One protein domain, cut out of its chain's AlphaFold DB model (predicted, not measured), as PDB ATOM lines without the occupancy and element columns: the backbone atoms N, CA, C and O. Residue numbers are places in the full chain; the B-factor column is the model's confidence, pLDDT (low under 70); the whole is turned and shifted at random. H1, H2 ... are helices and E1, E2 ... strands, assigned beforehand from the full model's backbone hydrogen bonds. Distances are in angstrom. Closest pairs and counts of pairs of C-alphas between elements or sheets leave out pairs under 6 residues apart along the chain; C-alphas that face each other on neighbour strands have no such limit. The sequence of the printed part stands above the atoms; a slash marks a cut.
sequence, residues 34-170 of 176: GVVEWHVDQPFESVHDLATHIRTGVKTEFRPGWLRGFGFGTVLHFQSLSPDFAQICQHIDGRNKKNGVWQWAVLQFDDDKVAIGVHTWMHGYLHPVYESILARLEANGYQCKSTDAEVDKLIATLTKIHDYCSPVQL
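What this domain is: This is residues 34 to 170 of the 176 residues of an uncharacterized protein of Blastopirellula retiformator (UniProt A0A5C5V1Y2). A twisted sheet of five strands is the middle layer of three, with H3 covering one face and H1, H2 and H4 over the other. The loop around Leu 67 and the tail holding the short helix H5 make the two ends of the long axis. The printed part has 137 residues, with five named helices and five named strands in the order E1 H1 E2 H2 E3 E4 H3 E5 H4 H5. The sheet's order is E1 E2 E3 E4 E5, mixed, and the class is mixed, helices and strands. The whole is compact, with a radius of gyration of the C-alphas of 14.5 A, and its outline is elongated, 49 by 31 by 26 A.

How they stand to each other: E1, residues 34 to 40, is an edge strand, parallel to E2, residues 69 to 78, with N 36 and O 73 2.9 A apart. H1, residues 47 to 61, is on the sheet at a height of 7.4 A, over E2 and slantwise to the strands, at 57 degrees to E2 on the local plane. E2 is parallel to E3, residues 101 to 109, with N 76 and O 106 2.8 A apart. H2, residues 85 to 90, touches H1 through that helix's residues 47 to 51 alone, the closest C-alphas being those of Val 47 and Ile 88, 6.2 A apart. E3 and E4, residues 114 to 119, form an antiparallel hairpin, with N 107 and O 116 2.8 A apart. H3, residues 127 to 139, is on the sheet at a height of 8.4 A, over E3 and E4 and along the strands. E4 is parallel to E5, residues 143 to 148, the other edge strand, with N 117 and O 145 2.8 A apart. E1, H1, E2, then E2, H2, E3, and E4, H3, E5 are strand-helix-strand units, two parallel neighbour strands with a helix between, each with a right-handed crossover. H4, residues 151 to 162, is over E5 on the same face as H2 and touches H2 at a shallow tilt of 22 degrees, opposite ways, with the C-alphas of Ala 86 and Ile 155 closest at 5.8 A. H5, residues 167 to 170, is not on the sheet and is apart from H4. Every O i to N i+4 pair is within hydrogen-bond range in H1, H3 and H4; H2 has 0 of 2 but 3 of 3 O i to N i+3 pairs, and H5 is too short for an O i to N i+4 pair.

Where its parts are: E1 begins with C-alpha 34 at (168.320, 126.218, -91.245). From first to last C-alpha, E1 measures 18.7 A, H1 21.4 A, E2 28.5 A, E3 24.2 A, H3 18.3 A and H4 15.9 A. H3 begins with C-alpha 127 at (159.993, 118.927, -87.246). H5 ends with C-alpha 170 at (180.846, 93.866, -93.615).

The domain as a whole: The two C-alphas farthest apart are those of Leu 67 and Pro 167, 49.5 A. The printed part has no cut and no long link. The mean pLDDT of the printed part is 76.2; 43 residues are under 70, among them residues 61 to 68 and 149 to 170.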
ATOM      1  N   GLY A  34     167.747 126.685 -89.984       82.56
ATOM      2  CA  GLY A  34     168.320 126.218 -91.245       82.56
ATOM      3  C   GLY A  34     168.366 124.701 -91.366       82.56
ATOM      4  O   GLY A  34     168.182 123.976 -90.390       82.56
ATOM      5  N   VAL A  35     168.613 124.235 -92.584       84.62
ATOM      6  CA  VAL A  35     168.957 122.843 -92.871       84.62
ATOM      7  C   VAL A  35     170.314 122.854 -93.548       84.62
ATOM      8  O   VAL A  35     170.524 123.623 -94.482       84.62
ATOM      9  N   VAL A  36     171.221 122.030 -93.046       86.50
ATOM     10  CA  VAL A  36     172.524 121.786 -93.659       86.50
ATOM     11  C   VAL A  36     172.426 120.483 -94.427       86.50
ATOM     12  O   VAL A  36     171.989 119.483 -93.870       86.50
ATOM     13  N   GLU A  37     172.828 120.479 -95.684       88.12
ATOM     14  CA  GLU A  37     172.930 119.266 -96.485       88.12
ATOM     15  C   GLU A  37     174.399 119.046 -96.836       88.12
ATOM     16  O   GLU A  37     175.076 119.989 -97.249       88.12
ATOM     17  N   TRP A  38     174.910 117.836 -96.610       85.19
ATOM     18  CA  TRP A  38     176.326 117.549 -96.803       85.19
ATOM     19  C   TRP A  38     176.574 116.116 -97.271       85.19
ATOM     20  O   TRP A  38     176.056 115.168 -96.682       85.19
ATOM     21  N   HIS A  39     177.398 115.973 -98.309       86.38
ATOM     22  CA  HIS A  39     177.959 114.698 -98.745       86.38
ATOM     23  C   HIS A  39     179.250 114.394 -97.986       86.38
ATOM     24  O   HIS A  39     180.237 115.128 -98.083       86.38
ATOM     25  N   VAL A  40     179.229 113.317 -97.203       82.25
ATOM     26  CA  VAL A  40     180.360 112.865 -96.394       82.25
ATOM     27  C   VAL A  40     181.248 111.973 -97.260       82.25
ATOM     28  O   VAL A  40     181.247 110.751 -97.145       82.25
ATOM     29  N   ASP A  41     181.985 112.614 -98.166       74.62
ATOM     30  CA  ASP A  41     182.848 111.944 -99.152       74.62
ATOM     31  C   ASP A  41     184.203 111.507 -98.569       74.62
ATOM     32  O   ASP A  41     184.944 110.749 -99.195       74.62
ATOM     33  N   GLN A  42     184.565 112.020 -97.387       70.81
ATOM     34  CA  GLN A  42     185.835 111.727 -96.726       70.81
ATOM     35  C   GLN A  42     185.624 110.870 -95.474       70.81
ATOM     36  O   GLN A  42     184.680 111.119 -94.717       70.81
ATOM     37  N   PRO A  43     186.530 109.913 -95.203       69.25
ATOM     38  CA  PRO A  43     186.566 109.226 -93.922       69.25
ATOM     39  C   PRO A  43     186.736 110.235 -92.784       69.25
ATOM     40  O   PRO A  43     187.546 111.158 -92.875       69.25
ATOM     41  N   PHE A  44     185.993 110.040 -91.701       75.00
ATOM     42  CA  PHE A  44     186.144 110.794 -90.461       75.00
ATOM     43  C   PHE A  44     186.650 109.862 -89.361       75.00
ATOM     44  O   PHE A  44     186.246 108.702 -89.293       75.00
ATOM     45  N   GLU A  45     187.536 110.373 -88.505       78.00
ATOM     46  CA  GLU A  45     188.148 109.597 -87.416       78.00
ATOM     47  C   GLU A  45     187.113 109.205 -86.352       78.00
ATOM     48  O   GLU A  45     187.170 108.105 -85.807       78.00
ATOM     49  N   SER A  46     186.132 110.075 -86.094       83.88
ATOM     50  CA  SER A  46     185.036 109.806 -85.166       83.88
ATOM     51  C   SER A  46     183.770 110.606 -85.496       83.88
ATOM     52  O   SER A  46     183.808 111.653 -86.153       83.88
ATOM     53  N   VAL A  47     182.618 110.150 -84.992       84.31
ATOM     54  CA  VAL A  47     181.351 110.904 -85.090       84.31
ATOM     55  C   VAL A  47     181.449 112.265 -84.385       84.31
ATOM     56  O   VAL A  47     180.803 113.229 -84.802       84.31
ATOM     57  N   HIS A  48     182.301 112.378 -83.363       85.62
ATOM     58  CA  HIS A  48     182.577 113.643 -82.689       85.62
ATOM     59  C   HIS A  48     183.250 114.660 -83.619       85.62
ATOM     60  O   HIS A  48     182.874 115.839 -83.640       85.62
ATOM     61  N   ASP A  49     184.204 114.207 -84.430       85.50
ATOM     62  CA  ASP A  49     184.891 115.058 -85.402       85.50
ATOM     63  C   ASP A  49     183.948 115.473 -86.524       85.50
ATOM     64  O   ASP A  49     183.911 116.647 -86.899       85.50
ATOM     65  N   LEU A  50     183.111 114.550 -87.010       87.50
ATOM     66  CA  LEU A  50     182.043 114.858 -87.963       87.50
ATOM     67  C   LEU A  50     181.121 115.964 -87.421       87.50
ATOM     68  O   LEU A  50     180.869 116.971 -88.088       87.50
ATOM     69  N   ALA A  51     180.653 115.814 -86.180       88.12
ATOM     70  CA  ALA A  51     179.795 116.795 -85.528       88.12
ATOM     71  C   ALA A  51     180.486 118.157 -85.341       88.12
ATOM     72  O   ALA A  51     179.848 119.209 -85.471       88.12
ATOM     73  N   THR A  52     181.787 118.152 -85.051       87.00
ATOM     74  CA  THR A  52     182.604 119.365 -84.926       87.00
ATOM     75  C   THR A  52     182.745 120.087 -86.266       87.00
ATOM     76  O   THR A  52     182.569 121.309 -86.309       87.00
ATOM     77  N   HIS A  53     182.964 119.358 -87.365       87.38
ATOM     78  CA  HIS A  53     183.002 119.929 -88.716       87.38
ATOM     79  C   HIS A  53     181.667 120.574 -89.094       87.38
ATOM     80  O   HIS A  53     181.645 121.744 -89.477       87.38
ATOM     81  N   ILE A  54     180.546 119.878 -88.879       88.50
ATOM     82  CA  ILE A  54     179.199 120.413 -89.145       88.50
ATOM     83  C   ILE A  54     178.973 121.722 -88.383       88.50
ATOM     84  O   ILE A  54     178.548 122.725 -88.953       88.50
ATOM     85  N   ARG A  55     179.291 121.748 -87.084       86.44
ATOM     86  CA  ARG A  55     179.123 122.950 -86.251       86.44
ATOM     87  C   ARG A  55     180.047 124.089 -86.667       86.44
ATOM     88  O   ARG A  55     179.681 125.251 -86.498       86.44
ATOM     89  N   THR A  56     181.229 123.770 -87.179       84.12
ATOM     90  CA  THR A  56     182.164 124.760 -87.717       84.12
ATOM     91  C   THR A  56     181.619 125.361 -89.008       84.12
ATOM     92  O   THR A  56     181.519 126.581 -89.078       84.12
ATOM     93  N   GLY A  57     181.139 124.540 -89.948       81.25
ATOM     94  CA  GLY A  57     180.480 125.014 -91.172       81.25
ATOM     95  C   GLY A  57     179.233 125.858 -90.888       81.25
ATOM     96  O   GLY A  57     179.030 126.919 -91.469       81.25
ATOM     97  N   VAL A  58     178.425 125.462 -89.902       81.69
ATOM     98  CA  VAL A  58     177.297 126.290 -89.449       81.69
ATOM     99  C   VAL A  58     177.771 127.656 -88.949       81.69
ATOM    100  O   VAL A  58     177.124 128.651 -89.247       81.69
ATOM    101  N   LYS A  59     178.879 127.726 -88.201       77.75
ATOM    102  CA  LYS A  59     179.417 128.987 -87.662       77.75
ATOM    103  C   LYS A  59     180.027 129.906 -88.713       77.75
ATOM    104  O   LYS A  59     180.034 131.119 -88.500       77.75
ATOM    105  N   THR A  60     180.613 129.345 -89.766       73.31
ATOM    106  CA  THR A  60     181.209 130.135 -90.849       73.31
ATOM    107  C   THR A  60     180.120 130.794 -91.684       73.31
ATOM    108  O   THR A  60     180.224 131.982 -91.977       73.31
ATOM    109  N   GLU A  61     179.049 130.058 -91.986       69.00
ATOM    110  CA  GLU A  61     177.945 130.529 -92.832       69.00
ATOM    111  C   GLU A  61     176.914 131.366 -92.068       69.00
ATOM    112  O   GLU A  61     176.397 132.374 -92.553       69.00
ATOM    113  N   PHE A  62     176.623 130.979 -90.829       68.19
ATOM    114  CA  PHE A  62     175.658 131.651 -89.971       68.19
ATOM    115  C   PHE A  62     176.389 132.106 -88.726       68.19
ATOM    116  O   PHE A  62     177.013 131.289 -88.075       68.19
ATOM    117  N   ARG A  63     176.297 133.381 -88.337       63.50
ATOM    118  CA  ARG A  63     176.888 133.872 -87.078       63.50
ATOM    119  C   ARG A  63     176.013 133.446 -85.887       63.50
ATOM    120  O   ARG A  63     175.083 134.185 -85.546       63.50
ATOM    121  N   PRO A  64     176.246 132.300 -85.219       56.78
ATOM    122  CA  PRO A  64     175.343 131.817 -84.187       56.78
ATOM    123  C   PRO A  64     175.658 132.615 -82.917       56.78
ATOM    124  O   PRO A  64     176.803 132.651 -82.471       56.78
ATOM    125  N   GLY A  65     174.665 133.293 -82.338       53.56
ATOM    126  CA  GLY A  65     174.855 134.101 -81.127       53.56
ATOM    127  C   GLY A  65     174.922 135.619 -81.331       53.56
ATOM    128  O   GLY A  65     175.068 136.338 -80.345       53.56
ATOM    129  N   TRP A  66     174.742 136.138 -82.551       50.75
ATOM    130  CA  TRP A  66     174.442 137.563 -82.732       50.75
ATOM    131  C   TRP A  66     172.938 137.785 -82.507       50.75
ATOM    132  O   TRP A  66     172.119 137.405 -83.336       50.75
ATOM    133  N   LEU A  67     172.571 138.341 -81.343       54.88
ATOM    134  CA  LEU A  67     171.204 138.690 -80.894       54.88
ATOM    135  C   LEU A  67     170.187 137.534 -80.740       54.88
ATOM    136  O   LEU A  67     169.284 137.652 -79.913       54.88
ATOM    137  N   ARG A  68     170.303 136.425 -81.483       63.44
ATOM    138  CA  ARG A  68     169.360 135.288 -81.479       63.44
ATOM    139  C   ARG A  68     170.099 133.951 -81.568       63.44
ATOM    140  O   ARG A  68     171.207 133.866 -82.096       63.44
ATOM    141  N   GLY A  69     169.487 132.889 -81.042       71.12
ATOM    142  CA  GLY A  69     169.999 131.528 -81.240       71.12
ATOM    143  C   GLY A  69     169.863 131.080 -82.702       71.12
ATOM    144  O   GLY A  69     169.083 131.661 -83.455       71.12
ATOM    145  N   PHE A  70     170.565 130.012 -83.082       80.38
ATOM    146  CA  PHE A  70     170.364 129.309 -84.354       80.38
ATOM    147  C   PHE A  70     169.958 127.863 -84.067       80.38
ATOM    148  O   PHE A  70     170.586 127.228 -83.226       80.38
ATOM    149  N   GLY A  71     168.912 127.351 -84.706       83.94
ATOM    150  CA  GLY A  71     168.511 125.946 -84.655       83.94
ATOM    151  C   GLY A  71     168.634 125.321 -86.036       83.94
ATOM    152  O   GLY A  71     168.243 125.948 -87.014       83.94
ATOM    153  N   PHE A  72     169.168 124.113 -86.150       87.44
ATOM    154  CA  PHE A  72     169.361 123.491 -87.453       87.44
ATOM    155  C   PHE A  72     169.089 121.996 -87.459       87.44
ATOM    156  O   PHE A  72     169.222 121.317 -86.439       87.44
ATOM    157  N   GLY A  73     168.702 121.512 -88.633       90.38
ATOM    158  CA  GLY A  73     168.706 120.102 -88.989       90.38
ATOM    159  C   GLY A  73     169.812 119.806 -89.991       90.38
ATOM    160  O   GLY A  73     170.321 120.723 -90.640       90.38
ATOM    161  N   THR A  74     170.182 118.541 -90.129       91.50
ATOM    162  CA  THR A  74     171.190 118.110 -91.104       91.50
ATOM    163  C   THR A  74     170.663 116.984 -91.973       91.50
ATOM    164  O   THR A  74     170.048 116.062 -91.451       91.50
ATOM    165  N   VAL A  75     170.961 117.001 -93.265       91.31
ATOM    166  CA  VAL A  75     170.861 115.846 -94.159       91.31
ATOM    167  C   VAL A  75     172.285 115.451 -94.524       91.31
ATOM    168  O   VAL A  75     173.023 116.248 -95.098       91.31
ATOM    169  N   LEU A  76     172.698 114.265 -94.103       89.88
ATOM    170  CA  LEU A  76     174.056 113.763 -94.261       89.88
ATOM    171  C   LEU A  76     174.017 112.569 -95.205       89.88
ATOM    172  O   LEU A  76     173.392 111.561 -94.885       89.88
ATOM    173  N   HIS A  77     174.674 112.694 -96.351       89.06
ATOM    174  CA  HIS A  77     174.785 111.624 -97.336       89.06
ATOM    175  C   HIS A  77     176.053 110.823 -97.057       89.06
ATOM    176  O   HIS A  77     177.145 111.389 -97.025       89.06
ATOM    177  N   PHE A  78     175.904 109.521 -96.845       82.81
ATOM    178  CA  PHE A  78     176.989 108.589 -96.572       82.81
ATOM    179  C   PHE A  78     177.059 107.523 -97.658       82.81
ATOM    180  O   PHE A  78     176.038 107.012 -98.115       82.81
ATOM    181  N   GLN A  79     178.285 107.138 -98.003       76.44
ATOM    182  CA  GLN A  79     178.539 105.954 -98.826       76.44
ATOM    183  C   GLN A  79     178.487 104.661 -97.998       76.44
ATOM    184  O   GLN A  79     178.158 103.605 -98.521       76.44
ATOM    185  N   SER A  80     178.807 104.721 -96.701       70.50
ATOM    186  CA  SER A  80     178.812 103.550 -95.817       70.50
ATOM    187  C   SER A  80     178.568 103.916 -94.350       70.50
ATOM    188  O   SER A  80     178.761 105.060 -93.924       70.50
ATOM    189  N   LEU A  81     178.113 102.935 -93.565       67.00
ATOM    190  CA  LEU A  81     177.825 103.094 -92.140       67.00
ATOM    191  C   LEU A  81     179.103 102.975 -91.289       67.00
ATOM    192  O   LEU A  81     179.783 101.951 -91.312       67.00
ATOM    193  N   SER A  82     179.392 103.984 -90.462       71.19
ATOM    194  CA  SER A  82     180.445 103.884 -89.436       71.19
ATOM    195  C   SER A  82     179.987 103.017 -88.244       71.19
ATOM    196  O   SER A  82     178.816 103.075 -87.864       71.19
ATOM    197  N   PRO A  83     180.866 102.233 -87.592       65.25
ATOM    198  CA  PRO A  83     180.518 101.483 -86.379       65.25
ATOM    199  C   PRO A  83     180.051 102.367 -85.215       65.25
ATOM    200  O   PRO A  83     179.181 101.960 -84.448       65.25
ATOM    201  N   ASP A  84     180.575 103.589 -85.123       72.94
ATOM    202  CA  ASP A  84     180.320 104.505 -84.007       72.94
ATOM    203  C   ASP A  84     179.102 105.404 -84.232       72.94
ATOM    204  O   ASP A  84     178.842 106.331 -83.464       72.94
ATOM    205  N   PHE A  85     178.320 105.129 -85.277       73.50
ATOM    206  CA  PHE A  85     177.250 106.006 -85.739       73.50
ATOM    207  C   PHE A  85     176.201 106.323 -84.667       73.50
ATOM    208  O   PHE A  85     175.668 107.431 -84.620       73.50
ATOM    209  N   ALA A  86     175.945 105.383 -83.756       72.31
ATOM    210  CA  ALA A  86     175.026 105.576 -82.636       72.31
ATOM    211  C   ALA A  86     175.363 106.808 -81.771       72.31
ATOM    212  O   ALA A  86     174.478 107.408 -81.159       72.31
ATOM    213  N   GLN A  87     176.631 107.228 -81.756       78.19
ATOM    214  CA  GLN A  87     177.092 108.394 -81.009       78.19
ATOM    215  C   GLN A  87     176.545 109.720 -81.570       78.19
ATOM    216  O   GLN A  87     176.552 110.723 -80.858       78.19
ATOM    217  N   ILE A  88     175.980 109.747 -82.788       80.38
ATOM    218  CA  ILE A  88     175.373 110.962 -83.363       80.38
ATOM    219  C   ILE A  88     174.218 111.485 -82.496       80.38
ATOM    220  O   ILE A  88     174.024 112.698 -82.392       80.38
ATOM    221  N   CYS A  89     173.504 110.588 -81.802       79.94
ATOM    222  CA  CYS A  89     172.452 110.944 -80.848       79.94
ATOM    223  C   CYS A  89     172.950 111.862 -79.733       79.94
ATOM    224  O   CYS A  89     172.166 112.635 -79.210       79.94
ATOM    225  N   GLN A  90     174.234 111.807 -79.369       80.38
ATOM    226  CA  GLN A  90     174.798 112.669 -78.325       80.38
ATOM    227  C   GLN A  90     175.000 114.114 -78.812       80.38
ATOM    228  O   GLN A  90     175.157 115.038 -78.012       80.38
ATOM    229  N   HIS A  91     175.019 114.321 -80.131       84.44
ATOM    230  CA  HIS A  91     175.216 115.625 -80.765       84.44
ATOM    231  C   HIS A  91     173.907 116.306 -81.174       84.44
ATOM    232  O   HIS A  91     173.857 117.545 -81.236       84.44
ATOM    233  N   ILE A  92     172.881 115.494 -81.428       81.94
ATOM    234  CA  ILE A  92     171.481 115.876 -81.597       81.94
ATOM    235  C   ILE A  92     170.904 116.074 -80.184       81.94
ATOM    236  O   ILE A  92     171.139 115.264 -79.309       81.94
ATOM    237  N   ASP A  93     170.193 117.171 -79.923       72.81
ATOM    238  CA  ASP A  93     169.832 117.650 -78.561       72.81
ATOM    239  C   ASP A  93     170.913 118.455 -77.820       72.81
ATOM    240  O   ASP A  93     171.055 118.464 -76.594       72.81
ATOM    241  N   GLY A  94     171.681 119.240 -78.564       61.00
ATOM    242  CA  GLY A  94     172.578 120.197 -77.942       61.00
ATOM    243  C   GLY A  94     171.837 121.466 -77.540       61.00
ATOM    244  O   GLY A  94     171.801 122.402 -78.337       61.00
ATOM    245  N   ARG A  95     171.419 121.604 -76.270       62.44
ATOM    246  CA  ARG A  95     171.107 122.900 -75.594       62.44
ATOM    247  C   ARG A  95     172.223 123.968 -75.729       62.44
ATOM    248  O   ARG A  95     172.118 125.075 -75.199       62.44
ATOM    249  N   ASN A  96     173.296 123.648 -76.446       64.69
ATOM    250  CA  ASN A  96     174.425 124.467 -76.846       64.69
ATOM    251  C   ASN A  96     174.028 125.575 -77.840       64.69
ATOM    252  O   ASN A  96     174.330 125.535 -79.032       64.69
ATOM    253  N   LYS A  97     173.394 126.627 -77.314       64.25
ATOM    254  CA  LYS A  97     173.018 127.828 -78.078       64.25
ATOM    255  C   LYS A  97     174.217 128.528 -78.738       64.25
ATOM    256  O   LYS A  97     174.032 129.175 -79.764       64.25
ATOM    257  N   LYS A  98     175.429 128.387 -78.181       68.81
ATOM    258  CA  LYS A  98     176.659 129.038 -78.676       68.81
ATOM    259  C   LYS A  98     177.106 128.495 -80.038       68.81
ATOM    260  O   LYS A  98     177.704 129.225 -80.818       68.81
ATOM    261  N   ASN A  99     176.806 127.230 -80.329       71.31
ATOM    262  CA  ASN A  99     177.237 126.547 -81.553       71.31
ATOM    263  C   ASN A  99     176.053 126.137 -82.446       71.31
ATOM    264  O   ASN A  99     176.198 125.242 -83.276       71.31
ATOM    265  N   GLY A 100     174.883 126.738 -82.224       79.69
ATOM    266  CA  GLY A 100     173.627 126.311 -82.825       79.69
ATOM    267  C   GLY A 100     173.041 125.051 -82.175       79.69
ATOM    268  O   GLY A 100     173.748 124.129 -81.765       79.69
ATOM    269  N   VAL A 101     171.720 125.003 -82.082       85.12
ATOM    270  CA  VAL A 101     170.959 123.870 -81.557       85.12
ATOM    271  C   VAL A 101     170.708 122.893 -82.698       85.12
ATOM    272  O   VAL A 101     169.921 123.182 -83.594       85.12
ATOM    273  N   TRP A 102     171.370 121.742 -82.661       88.56
ATOM    274  CA  TRP A 102     171.158 120.674 -83.636       88.56
ATOM    275  C   TRP A 102     169.933 119.854 -83.219       88.56
ATOM    276  O   TRP A 102     169.954 119.192 -82.181       88.56
ATOM    277  N   GLN A 103     168.843 119.980 -83.978       87.06
ATOM    278  CA  GLN A 103     167.513 119.472 -83.615       87.06
ATOM    279  C   GLN A 103     167.218 118.082 -84.186       87.06
ATOM    280  O   GLN A 103     166.488 117.307 -83.579       87.06
ATOM    281  N   TRP A 104     167.764 117.767 -85.354       91.31
ATOM    282  CA  TRP A 104     167.612 116.458 -85.979       91.31
ATOM    283  C   TRP A 104     168.684 116.239 -87.038       91.31
ATOM    284  O   TRP A 104     169.285 117.191 -87.543       91.31
ATOM    285  N   ALA A 105     168.884 114.982 -87.406       91.81
ATOM    286  CA  ALA A 105     169.667 114.581 -88.559       91.81
ATOM    287  C   ALA A 105     168.880 113.568 -89.400       91.81
ATOM    288  O   ALA A 105     168.167 112.734 -88.858       91.81
ATOM    289  N   VAL A 106     169.003 113.639 -90.719       91.69
ATOM    290  CA  VAL A 106     168.613 112.586 -91.656       91.69
ATOM    291  C   VAL A 106     169.894 112.056 -92.270       91.69
ATOM    292  O   VAL A 106     170.733 112.827 -92.722       91.69
ATOM    293  N   LEU A 107     170.055 110.748 -92.229       89.69
ATOM    294  CA  LEU A 107     171.267 110.037 -92.598       89.69
ATOM    295  C   LEU A 107     170.887 109.217 -93.817       89.69
ATOM    296  O   LEU A 107     170.061 108.314 -93.710       89.69
ATOM    297  N   GLN A 108     171.403 109.594 -94.971       90.44
ATOM    298  CA  GLN A 108     171.008 109.050 -96.256       90.44
ATOM    299  C   GLN A 108     172.125 108.154 -96.781       90.44
ATOM    300  O   GLN A 108     173.263 108.593 -96.902       90.44
ATOM    301  N   PHE A 109     171.786 106.904 -97.080       87.38
ATOM    302  CA  PHE A 109     172.675 105.908 -97.668       87.38
ATOM    303  C   PHE A 109     172.184 105.648 -99.087       87.38
ATOM    304  O   PHE A 109     171.180 104.961 -99.297       87.38
ATOM    305  N   ASP A 110     172.836 106.287-100.057       84.00
ATOM    306  CA  ASP A 110     172.343 106.335-101.434       84.00
ATOM    307  C   ASP A 110     172.393 104.982-102.141       84.00
ATOM    308  O   ASP A 110     171.443 104.643-102.854       84.00
ATOM    309  N   ASP A 111     173.452 104.210-101.893       84.12
ATOM    310  CA  ASP A 111     173.675 102.902-102.512       84.12
ATOM    311  C   ASP A 111     172.620 101.879-102.075       84.12
ATOM    312  O   ASP A 111     172.084 101.137-102.897       84.12
ATOM    313  N   ASP A 112     172.261 101.889-100.789       82.50
ATOM    314  CA  ASP A 112     171.281 100.965-100.209       82.50
ATOM    315  C   ASP A 112     169.837 101.491-100.294       82.50
ATOM    316  O   ASP A 112     168.894 100.788 -99.927       82.50
ATOM    317  N   LYS A 113     169.640 102.737-100.755       88.81
ATOM    318  CA  LYS A 113     168.351 103.446-100.703       88.81
ATOM    319  C   LYS A 113     167.727 103.396 -99.309       88.81
ATOM    320  O   LYS A 113     166.534 103.148 -99.151       88.81
ATOM    321  N   VAL A 114     168.524 103.677 -98.282       88.06
ATOM    322  CA  VAL A 114     168.070 103.740 -96.886       88.06
ATOM    323  C   VAL A 114     168.216 105.162 -96.367       88.06
ATOM    324  O   VAL A 114     169.195 105.846 -96.660       88.06
ATOM    325  N   ALA A 115     167.247 105.617 -95.575       89.62
ATOM    326  CA  ALA A 115     167.355 106.875 -94.850       89.62
ATOM    327  C   ALA A 115     166.973 106.698 -93.380       89.62
ATOM    328  O   ALA A 115     165.952 106.094 -93.051       89.62
ATOM    329  N   ILE A 116     167.783 107.253 -92.484       88.94
ATOM    330  CA  ILE A 116     167.576 107.184 -91.038       88.94
ATOM    331  C   ILE A 116     167.417 108.597 -90.504       88.94
ATOM    332  O   ILE A 116     168.363 109.375 -90.462       88.94
ATOM    333  N   GLY A 117     166.211 108.939 -90.082       89.69
ATOM    334  CA  GLY A 117     165.938 110.163 -89.359       89.69
ATOM    335  C   GLY A 117     166.179 109.980 -87.861       89.69
ATOM    336  O   GLY A 117     165.529 109.159 -87.225       89.69
ATOM    337  N   VAL A 118     167.032 110.805 -87.272       87.88
ATOM    338  CA  VAL A 118     167.253 110.901 -85.826       87.88
ATOM    339  C   VAL A 118     166.775 112.268 -85.359       87.88
ATOM    340  O   VAL A 118     167.285 113.291 -85.813       87.88
ATOM    341  N   HIS A 119     165.789 112.308 -84.470       84.94
ATOM    342  CA  HIS A 119     165.162 113.557 -84.031       84.94
ATOM    343  C   HIS A 119     165.190 113.679 -82.506       84.94
ATOM    344  O   HIS A 119     165.076 112.689 -81.801       84.94
ATOM    345  N   THR A 120     165.314 114.882 -81.942       76.06
ATOM    346  CA  THR A 120     165.131 115.049 -80.488       76.06
ATOM    347  C   THR A 120     163.708 114.711 -80.042       76.06
ATOM    348  O   THR A 120     162.760 115.086 -80.725       76.06
ATOM    349  N   TRP A 121     163.537 114.156 -78.839       65.94
ATOM    350  CA  TRP A 121     162.222 113.938 -78.203       65.94
ATOM    351  C   TRP A 121     161.362 115.215 -78.123       65.94
ATOM    352  O   TRP A 121     160.134 115.173 -78.097       65.94
ATOM    353  N   MET A 122     162.002 116.388 -78.120       62.91
ATOM    354  CA  MET A 122     161.321 117.661 -78.329       62.91
ATOM    355  C   MET A 122     161.123 117.922 -79.827       62.91
ATOM    356  O   MET A 122     162.036 118.382 -80.518       62.91
ATOM    357  N   HIS A 123     159.913 117.689 -80.332       66.31
ATOM    358  CA  HIS A 123     159.517 118.070 -81.691       66.31
ATOM    359  C   HIS A 123     159.401 119.596 -81.809       66.31
ATOM    360  O   HIS A 123     158.365 120.207 -81.553       66.31
ATOM    361  N   GLY A 124     160.530 120.230 -82.125       64.25
ATOM    362  CA  GLY A 124     160.628 121.671 -82.313       64.25
ATOM    363  C   GLY A 124     160.168 122.135 -83.696       64.25
ATOM    364  O   GLY A 124     159.689 121.381 -84.534       64.25
ATOM    365  N   TYR A 125     160.383 123.418 -83.972       69.19
ATOM    366  CA  TYR A 125     159.935 124.093 -85.197       69.19
ATOM    367  C   TYR A 125     160.459 123.513 -86.520       69.19
ATOM    368  O   TYR A 125     159.853 123.771 -87.557       69.19
ATOM    369  N   LEU A 126     161.578 122.783 -86.516       77.25
ATOM    370  CA  LEU A 126     162.100 122.128 -87.720       77.25
ATOM    371  C   LEU A 126     161.523 120.721 -87.949       77.25
ATOM    372  O   LEU A 126     161.894 120.091 -88.936       77.25
ATOM    373  N   HIS A 127     160.613 120.243 -87.098       81.00
ATOM    374  CA  HIS A 127     159.993 118.927 -87.246       81.00
ATOM    375  C   HIS A 127     159.200 118.761 -88.562       81.00
ATOM    376  O   HIS A 127     159.452 117.787 -89.263       81.00
ATOM    377  N   PRO A 128     158.370 119.726 -89.021       80.69
ATOM    378  CA  PRO A 128     157.680 119.577 -90.309       80.69
ATOM    379  C   PRO A 128     158.637 119.504 -91.509       80.69
ATOM    380  O   PRO A 128     158.333 118.892 -92.530       80.69
ATOM    381  N   VAL A 129     159.811 120.140 -91.401       82.00
ATOM    382  CA  VAL A 129     160.850 120.065 -92.439       82.00
ATOM    383  C   VAL A 129     161.480 118.674 -92.453       82.00
ATOM    384  O   VAL A 129     161.663 118.110 -93.525       82.00
ATOM    385  N   TYR A 130     161.762 118.114 -91.275       86.00
ATOM    386  CA  TYR A 130     162.225 116.738 -91.115       86.00
ATOM    387  C   TYR A 130     161.239 115.726 -91.720       86.00
ATOM    388  O   TYR A 130     161.638 114.928 -92.567       86.00
ATOM    389  N   GLU A 131     159.951 115.810 -91.375       84.50
ATOM    390  CA  GLU A 131     158.913 114.924 -91.926       84.50
ATOM    391  C   GLU A 131     158.804 115.059 -93.447       84.50
ATOM    392  O   GLU A 131     158.758 114.061 -94.163       84.50
ATOM    393  N   SER A 132     158.829 116.291 -93.968       83.06
ATOM    394  CA  SER A 132     158.781 116.530 -95.411       83.06
ATOM    395  C   SER A 132     159.991 115.951 -96.150       83.06
ATOM    396  O   SER A 132     159.846 115.555 -97.307       83.06
ATOM    397  N   ILE A 133     161.175 115.931 -95.528       85.81
ATOM    398  CA  ILE A 133     162.376 115.321 -96.112       85.81
ATOM    399  C   ILE A 133     162.213 113.803 -96.157       85.81
ATOM    400  O   ILE A 133     162.405 113.222 -97.222       85.81
ATOM    401  N   LEU A 134     161.803 113.175 -95.049       86.81
ATOM    402  CA  LEU A 134     161.576 111.729 -95.008       86.81
ATOM    403  C   LEU A 134     160.502 111.297 -96.011       86.81
ATOM    404  O   LEU A 134     160.762 110.420 -96.825       86.81
ATOM    405  N   ALA A 135     159.358 111.982 -96.057       81.31
ATOM    406  CA  ALA A 135     158.292 111.681 -97.014       81.31
ATOM    407  C   ALA A 135     158.760 111.810 -98.475       81.31
ATOM    408  O   ALA A 135     158.380 111.020 -99.338       81.31
ATOM    409  N   ARG A 136     159.619 112.797 -98.775       83.56
ATOM    410  CA  ARG A 136     160.212 112.943-100.111       83.56
ATOM    411  C   ARG A 136     161.187 111.807-100.427       83.56
ATOM    412  O   ARG A 136     161.221 111.359-101.568       83.56
ATOM    413  N   LEU A 137     161.982 111.364 -99.456       86.88
ATOM    414  CA  LEU A 137     162.892 110.231 -99.626       86.88
ATOM    415  C   LEU A 137     162.111 108.929 -99.848       86.88
ATOM    416  O   LEU A 137     162.421 108.209-100.795       86.88
ATOM    417  N   GLU A 138     161.043 108.680 -99.088       89.81
ATOM    418  CA  GLU A 138     160.129 107.551 -99.321       89.81
ATOM    419  C   GLU A 138     159.520 107.591-100.726       89.81
ATOM    420  O   GLU A 138     159.567 106.596-101.451       89.81
ATOM    421  N   ALA A 139     159.025 108.754-101.163       85.50
ATOM    422  CA  ALA A 139     158.494 108.936-102.516       85.50
ATOM    423  C   ALA A 139     159.544 108.687-103.618       85.50
ATOM    424  O   ALA A 139     159.192 108.312-104.734       85.50
ATOM    425  N   ASN A 140     160.829 108.861-103.300       88.56
ATOM    426  CA  ASN A 140     161.957 108.575-104.188       88.56
ATOM    427  C   ASN A 140     162.488 107.135-104.053       88.56
ATOM    428  O   ASN A 140     163.557 106.826-104.585       88.56
ATOM    429  N   GLY A 141     161.769 106.258-103.344       90.31
ATOM    430  CA  GLY A 141     162.094 104.839-103.212       90.31
ATOM    431  C   GLY A 141     163.066 104.495-102.084       90.31
ATOM    432  O   GLY A 141     163.566 103.374-102.063       90.31
ATOM    433  N   TYR A 142     163.343 105.420-101.158       90.00
ATOM    434  CA  TYR A 142     164.156 105.111 -99.981       90.00
ATOM    435  C   TYR A 142     163.324 104.399 -98.912       90.00
ATOM    436  O   TYR A 142     162.195 104.788 -98.614       90.00
ATOM    437  N   GLN A 143     163.920 103.409 -98.255       90.19
ATOM    438  CA  GLN A 143     163.403 102.860 -97.009       90.19
ATOM    439  C   GLN A 143     163.746 103.809 -95.862       90.19
ATOM    440  O   GLN A 143     164.887 103.859 -95.397       90.19
ATOM    441  N   CYS A 144     162.754 104.567 -95.399       88.94
ATOM    442  CA  CYS A 144     162.941 105.502 -94.299       88.94
ATOM    443  C   CYS A 144     162.656 104.846 -92.943       88.94
ATOM    444  O   CYS A 144     161.693 104.092 -92.769       88.94
ATOM    445  N   LYS A 145     163.501 105.143 -91.957       87.44
ATOM    446  CA  LYS A 145     163.304 104.814 -90.541       87.44
ATOM    447  C   LYS A 145     163.511 106.074 -89.720       87.44
ATOM    448  O   LYS A 145     164.435 106.832 -89.985       87.44
ATOM    449  N   SER A 146     162.681 106.290 -88.711       85.88
ATOM    450  CA  SER A 146     162.812 107.412 -87.782       85.88
ATOM    451  C   SER A 146     162.960 106.908 -86.356       85.88
ATOM    452  O   SER A 146     162.266 105.973 -85.954       85.88
ATOM    453  N   THR A 147     163.824 107.546 -85.578       83.12
ATOM    454  CA  THR A 147     163.963 107.301 -84.143       83.12
ATOM    455  C   THR A 147     164.164 108.610 -83.397       83.12
ATOM    456  O   THR A 147     164.768 109.557 -83.912       83.12
ATOM    457  N   ASP A 148     163.711 108.632 -82.149       80.12
ATOM    458  CA  ASP A 148     164.137 109.652 -81.203       80.12
ATOM    459  C   ASP A 148     165.642 109.503 -80.933       80.12
ATOM    460  O   ASP A 148     166.190 108.397 -81.016       80.12
ATOM    461  N   ALA A 149     166.299 110.609 -80.585       65.50
ATOM    462  CA  ALA A 149     167.704 110.705 -80.200       65.50
ATOM    463  C   ALA A 149     167.946 110.099 -78.805       65.50
ATOM    464  O   ALA A 149     168.505 110.721 -77.908       65.50
ATOM    465  N   GLU A 150     167.495 108.867 -78.618       69.00
ATOM    466  CA  GLU A 150     167.852 107.998 -77.512       69.00
ATOM    467  C   GLU A 150     168.841 106.971 -78.054       69.00
ATOM    468  O   GLU A 150     168.569 106.294 -79.049       69.00
ATOM    469  N   VAL A 151     170.008 106.871 -77.417       56.94
ATOM    470  CA  VAL A 151     171.108 106.013 -77.882       56.94
ATOM    471  C   VAL A 151     170.637 104.565 -78.045       56.94
ATOM    472  O   VAL A 151     170.871 103.972 -79.094       56.94
ATOM    473  N   ASP A 152     169.885 104.033 -77.081       59.84
ATOM    474  CA  ASP A 152     169.407 102.646 -77.108       59.84
ATOM    475  C   ASP A 152     168.412 102.382 -78.251       59.84
ATOM    476  O   ASP A 152     168.493 101.355 -78.931       59.84
ATOM    477  N   LYS A 153     167.502 103.329 -78.526       60.47
ATOM    478  CA  LYS A 153     166.551 103.228 -79.646       60.47
ATOM    479  C   LYS A 153     167.254 103.346 -80.997       60.47
ATOM    480  O   LYS A 153     166.906 102.611 -81.926       60.47
ATOM    481  N   LEU A 154     168.260 104.221 -81.110       63.31
ATOM    482  CA  LEU A 154     169.062 104.326 -82.325       63.31
ATOM    483  C   LEU A 154     169.891 103.062 -82.544       63.31
ATOM    484  O   LEU A 154     169.875 102.553 -83.656       63.31
ATOM    485  N   ILE A 155     170.550 102.512 -81.520       61.12
ATOM    486  CA  ILE A 155     171.292 101.247 -81.635       61.12
ATOM    487  C   ILE A 155     170.355 100.130 -82.090       61.12
ATOM    488  O   ILE A 155     170.653  99.468 -83.076       61.12
ATOM    489  N   ALA A 156     169.186  99.966 -81.466       63.62
ATOM    490  CA  ALA A 156     168.215  98.954 -81.885       63.62
ATOM    491  C   ALA A 156     167.743  99.148 -83.339       63.62
ATOM    492  O   ALA A 156     167.503  98.176 -84.057       63.62
ATOM    493  N   THR A 157     167.615 100.398 -83.787       64.81
ATOM    494  CA  THR A 157     167.247 100.735 -85.168       64.81
ATOM    495  C   THR A 157     168.395 100.455 -86.138       64.81
ATOM    496  O   THR A 157     168.170  99.834 -87.171       64.81
ATOM    497  N   LEU A 158     169.625 100.836 -85.790       64.38
ATOM    498  CA  LEU A 158     170.835 100.577 -86.568       64.38
ATOM    499  C   LEU A 158     171.129  99.082 -86.675       64.38
ATOM    500  O   LEU A 158     171.468  98.630 -87.757       64.38
ATOM    501  N   THR A 159     170.953  98.302 -85.605       61.25
ATOM    502  CA  THR A 159     171.079  96.837 -85.645       61.25
ATOM    503  C   THR A 159     170.044  96.227 -86.584       61.25
ATOM    504  O   THR A 159     170.399  95.400 -87.409       61.25
ATOM    505  N   LYS A 160     168.788  96.688 -86.541       61.84
ATOM    506  CA  LYS A 160     167.771  96.228 -87.496       61.84
ATOM    507  C   LYS A 160     168.128  96.601 -88.930       61.84
ATOM    508  O   LYS A 160     167.931  95.787 -89.810       61.84
ATOM    509  N   ILE A 161     168.627  97.813 -89.175       59.41
ATOM    510  CA  ILE A 161     169.005  98.289 -90.517       59.41
ATOM    511  C   ILE A 161     170.258  97.583 -91.034       59.41
ATOM    512  O   ILE A 161     170.318  97.258 -92.213       59.41
ATOM    513  N   HIS A 162     171.209  97.278 -90.155       55.09
ATOM    514  CA  HIS A 162     172.366  96.441 -90.454       55.09
ATOM    515  C   HIS A 162     171.945  95.075 -91.016       55.09
ATOM    516  O   HIS A 162     172.619  94.560 -91.899       55.09
ATOM    517  N   ASP A 163     170.810  94.523 -90.577       56.44
ATOM    518  CA  ASP A 163     170.274  93.273 -91.129       56.44
ATOM    519  C   ASP A 163     169.685  93.433 -92.553       56.44
ATOM    520  O   ASP A 163     169.456  92.433 -93.233       56.44
ATOM    521  N   TYR A 164     169.444  94.669 -93.017       48.47
ATOM    522  CA  TYR A 164     168.886  94.990 -94.343       48.47
ATOM    523  C   TYR A 164     169.902  95.593 -95.328       48.47
ATOM    524  O   TYR A 164     169.683  95.510 -96.537       48.47
ATOM    525  N   CYS A 165     170.991  96.197 -94.847       51.53
ATOM    526  CA  CYS A 165     172.089  96.692 -95.684       51.53
ATOM    527  C   CYS A 165     172.951  95.519 -96.190       51.53
ATOM    528  O   CYS A 165     173.136  94.520 -95.495       51.53
ATOM    529  N   SER A 166     173.469  95.613 -97.420       48.16
ATOM    530  CA  SER A 166     174.191  94.505 -98.065       48.16
ATOM    531  C   SER A 166     175.381  93.992 -97.224       48.16
ATOM    532  O   SER A 166     176.200  94.800 -96.769       48.16
ATOM    533  N   PRO A 167     175.587  92.660 -97.110       45.41
ATOM    534  CA  PRO A 167     176.756  92.055 -96.454       45.41
ATOM    535  C   PRO A 167     178.112  92.484 -97.039       45.41
ATOM    536  O   PRO A 167     179.156  92.218 -96.453       45.41
ATOM    537  N   VAL A 168     178.134  93.146 -98.200       41.66
ATOM    538  CA  VAL A 168     179.368  93.632 -98.837       41.66
ATOM    539  C   VAL A 168     180.010  94.789 -98.049       41.66
ATOM    540  O   VAL A 168     181.222  94.971 -98.127       41.66
ATOM    541  N   GLN A 169     179.262  95.499 -97.194       43.91
ATOM    542  CA  GLN A 169     179.825  96.514 -96.284       43.91
ATOM    543  C   GLN A 169     180.457  95.910 -95.004       43.91
ATOM    544  O   GLN A 169     181.091  96.624 -94.227       43.91
ATOM    545  N   LEU A 170     180.342  94.589 -94.794       39.97
ATOM    546  CA  LEU A 170     180.846  93.866 -93.615       39.97
ATOM    547  C   LEU A 170     182.336  93.483 -93.707       39.97
ATOM    548  O   LEU A 170     182.918  93.084 -92.702       39.97
TER     549      LEU A 170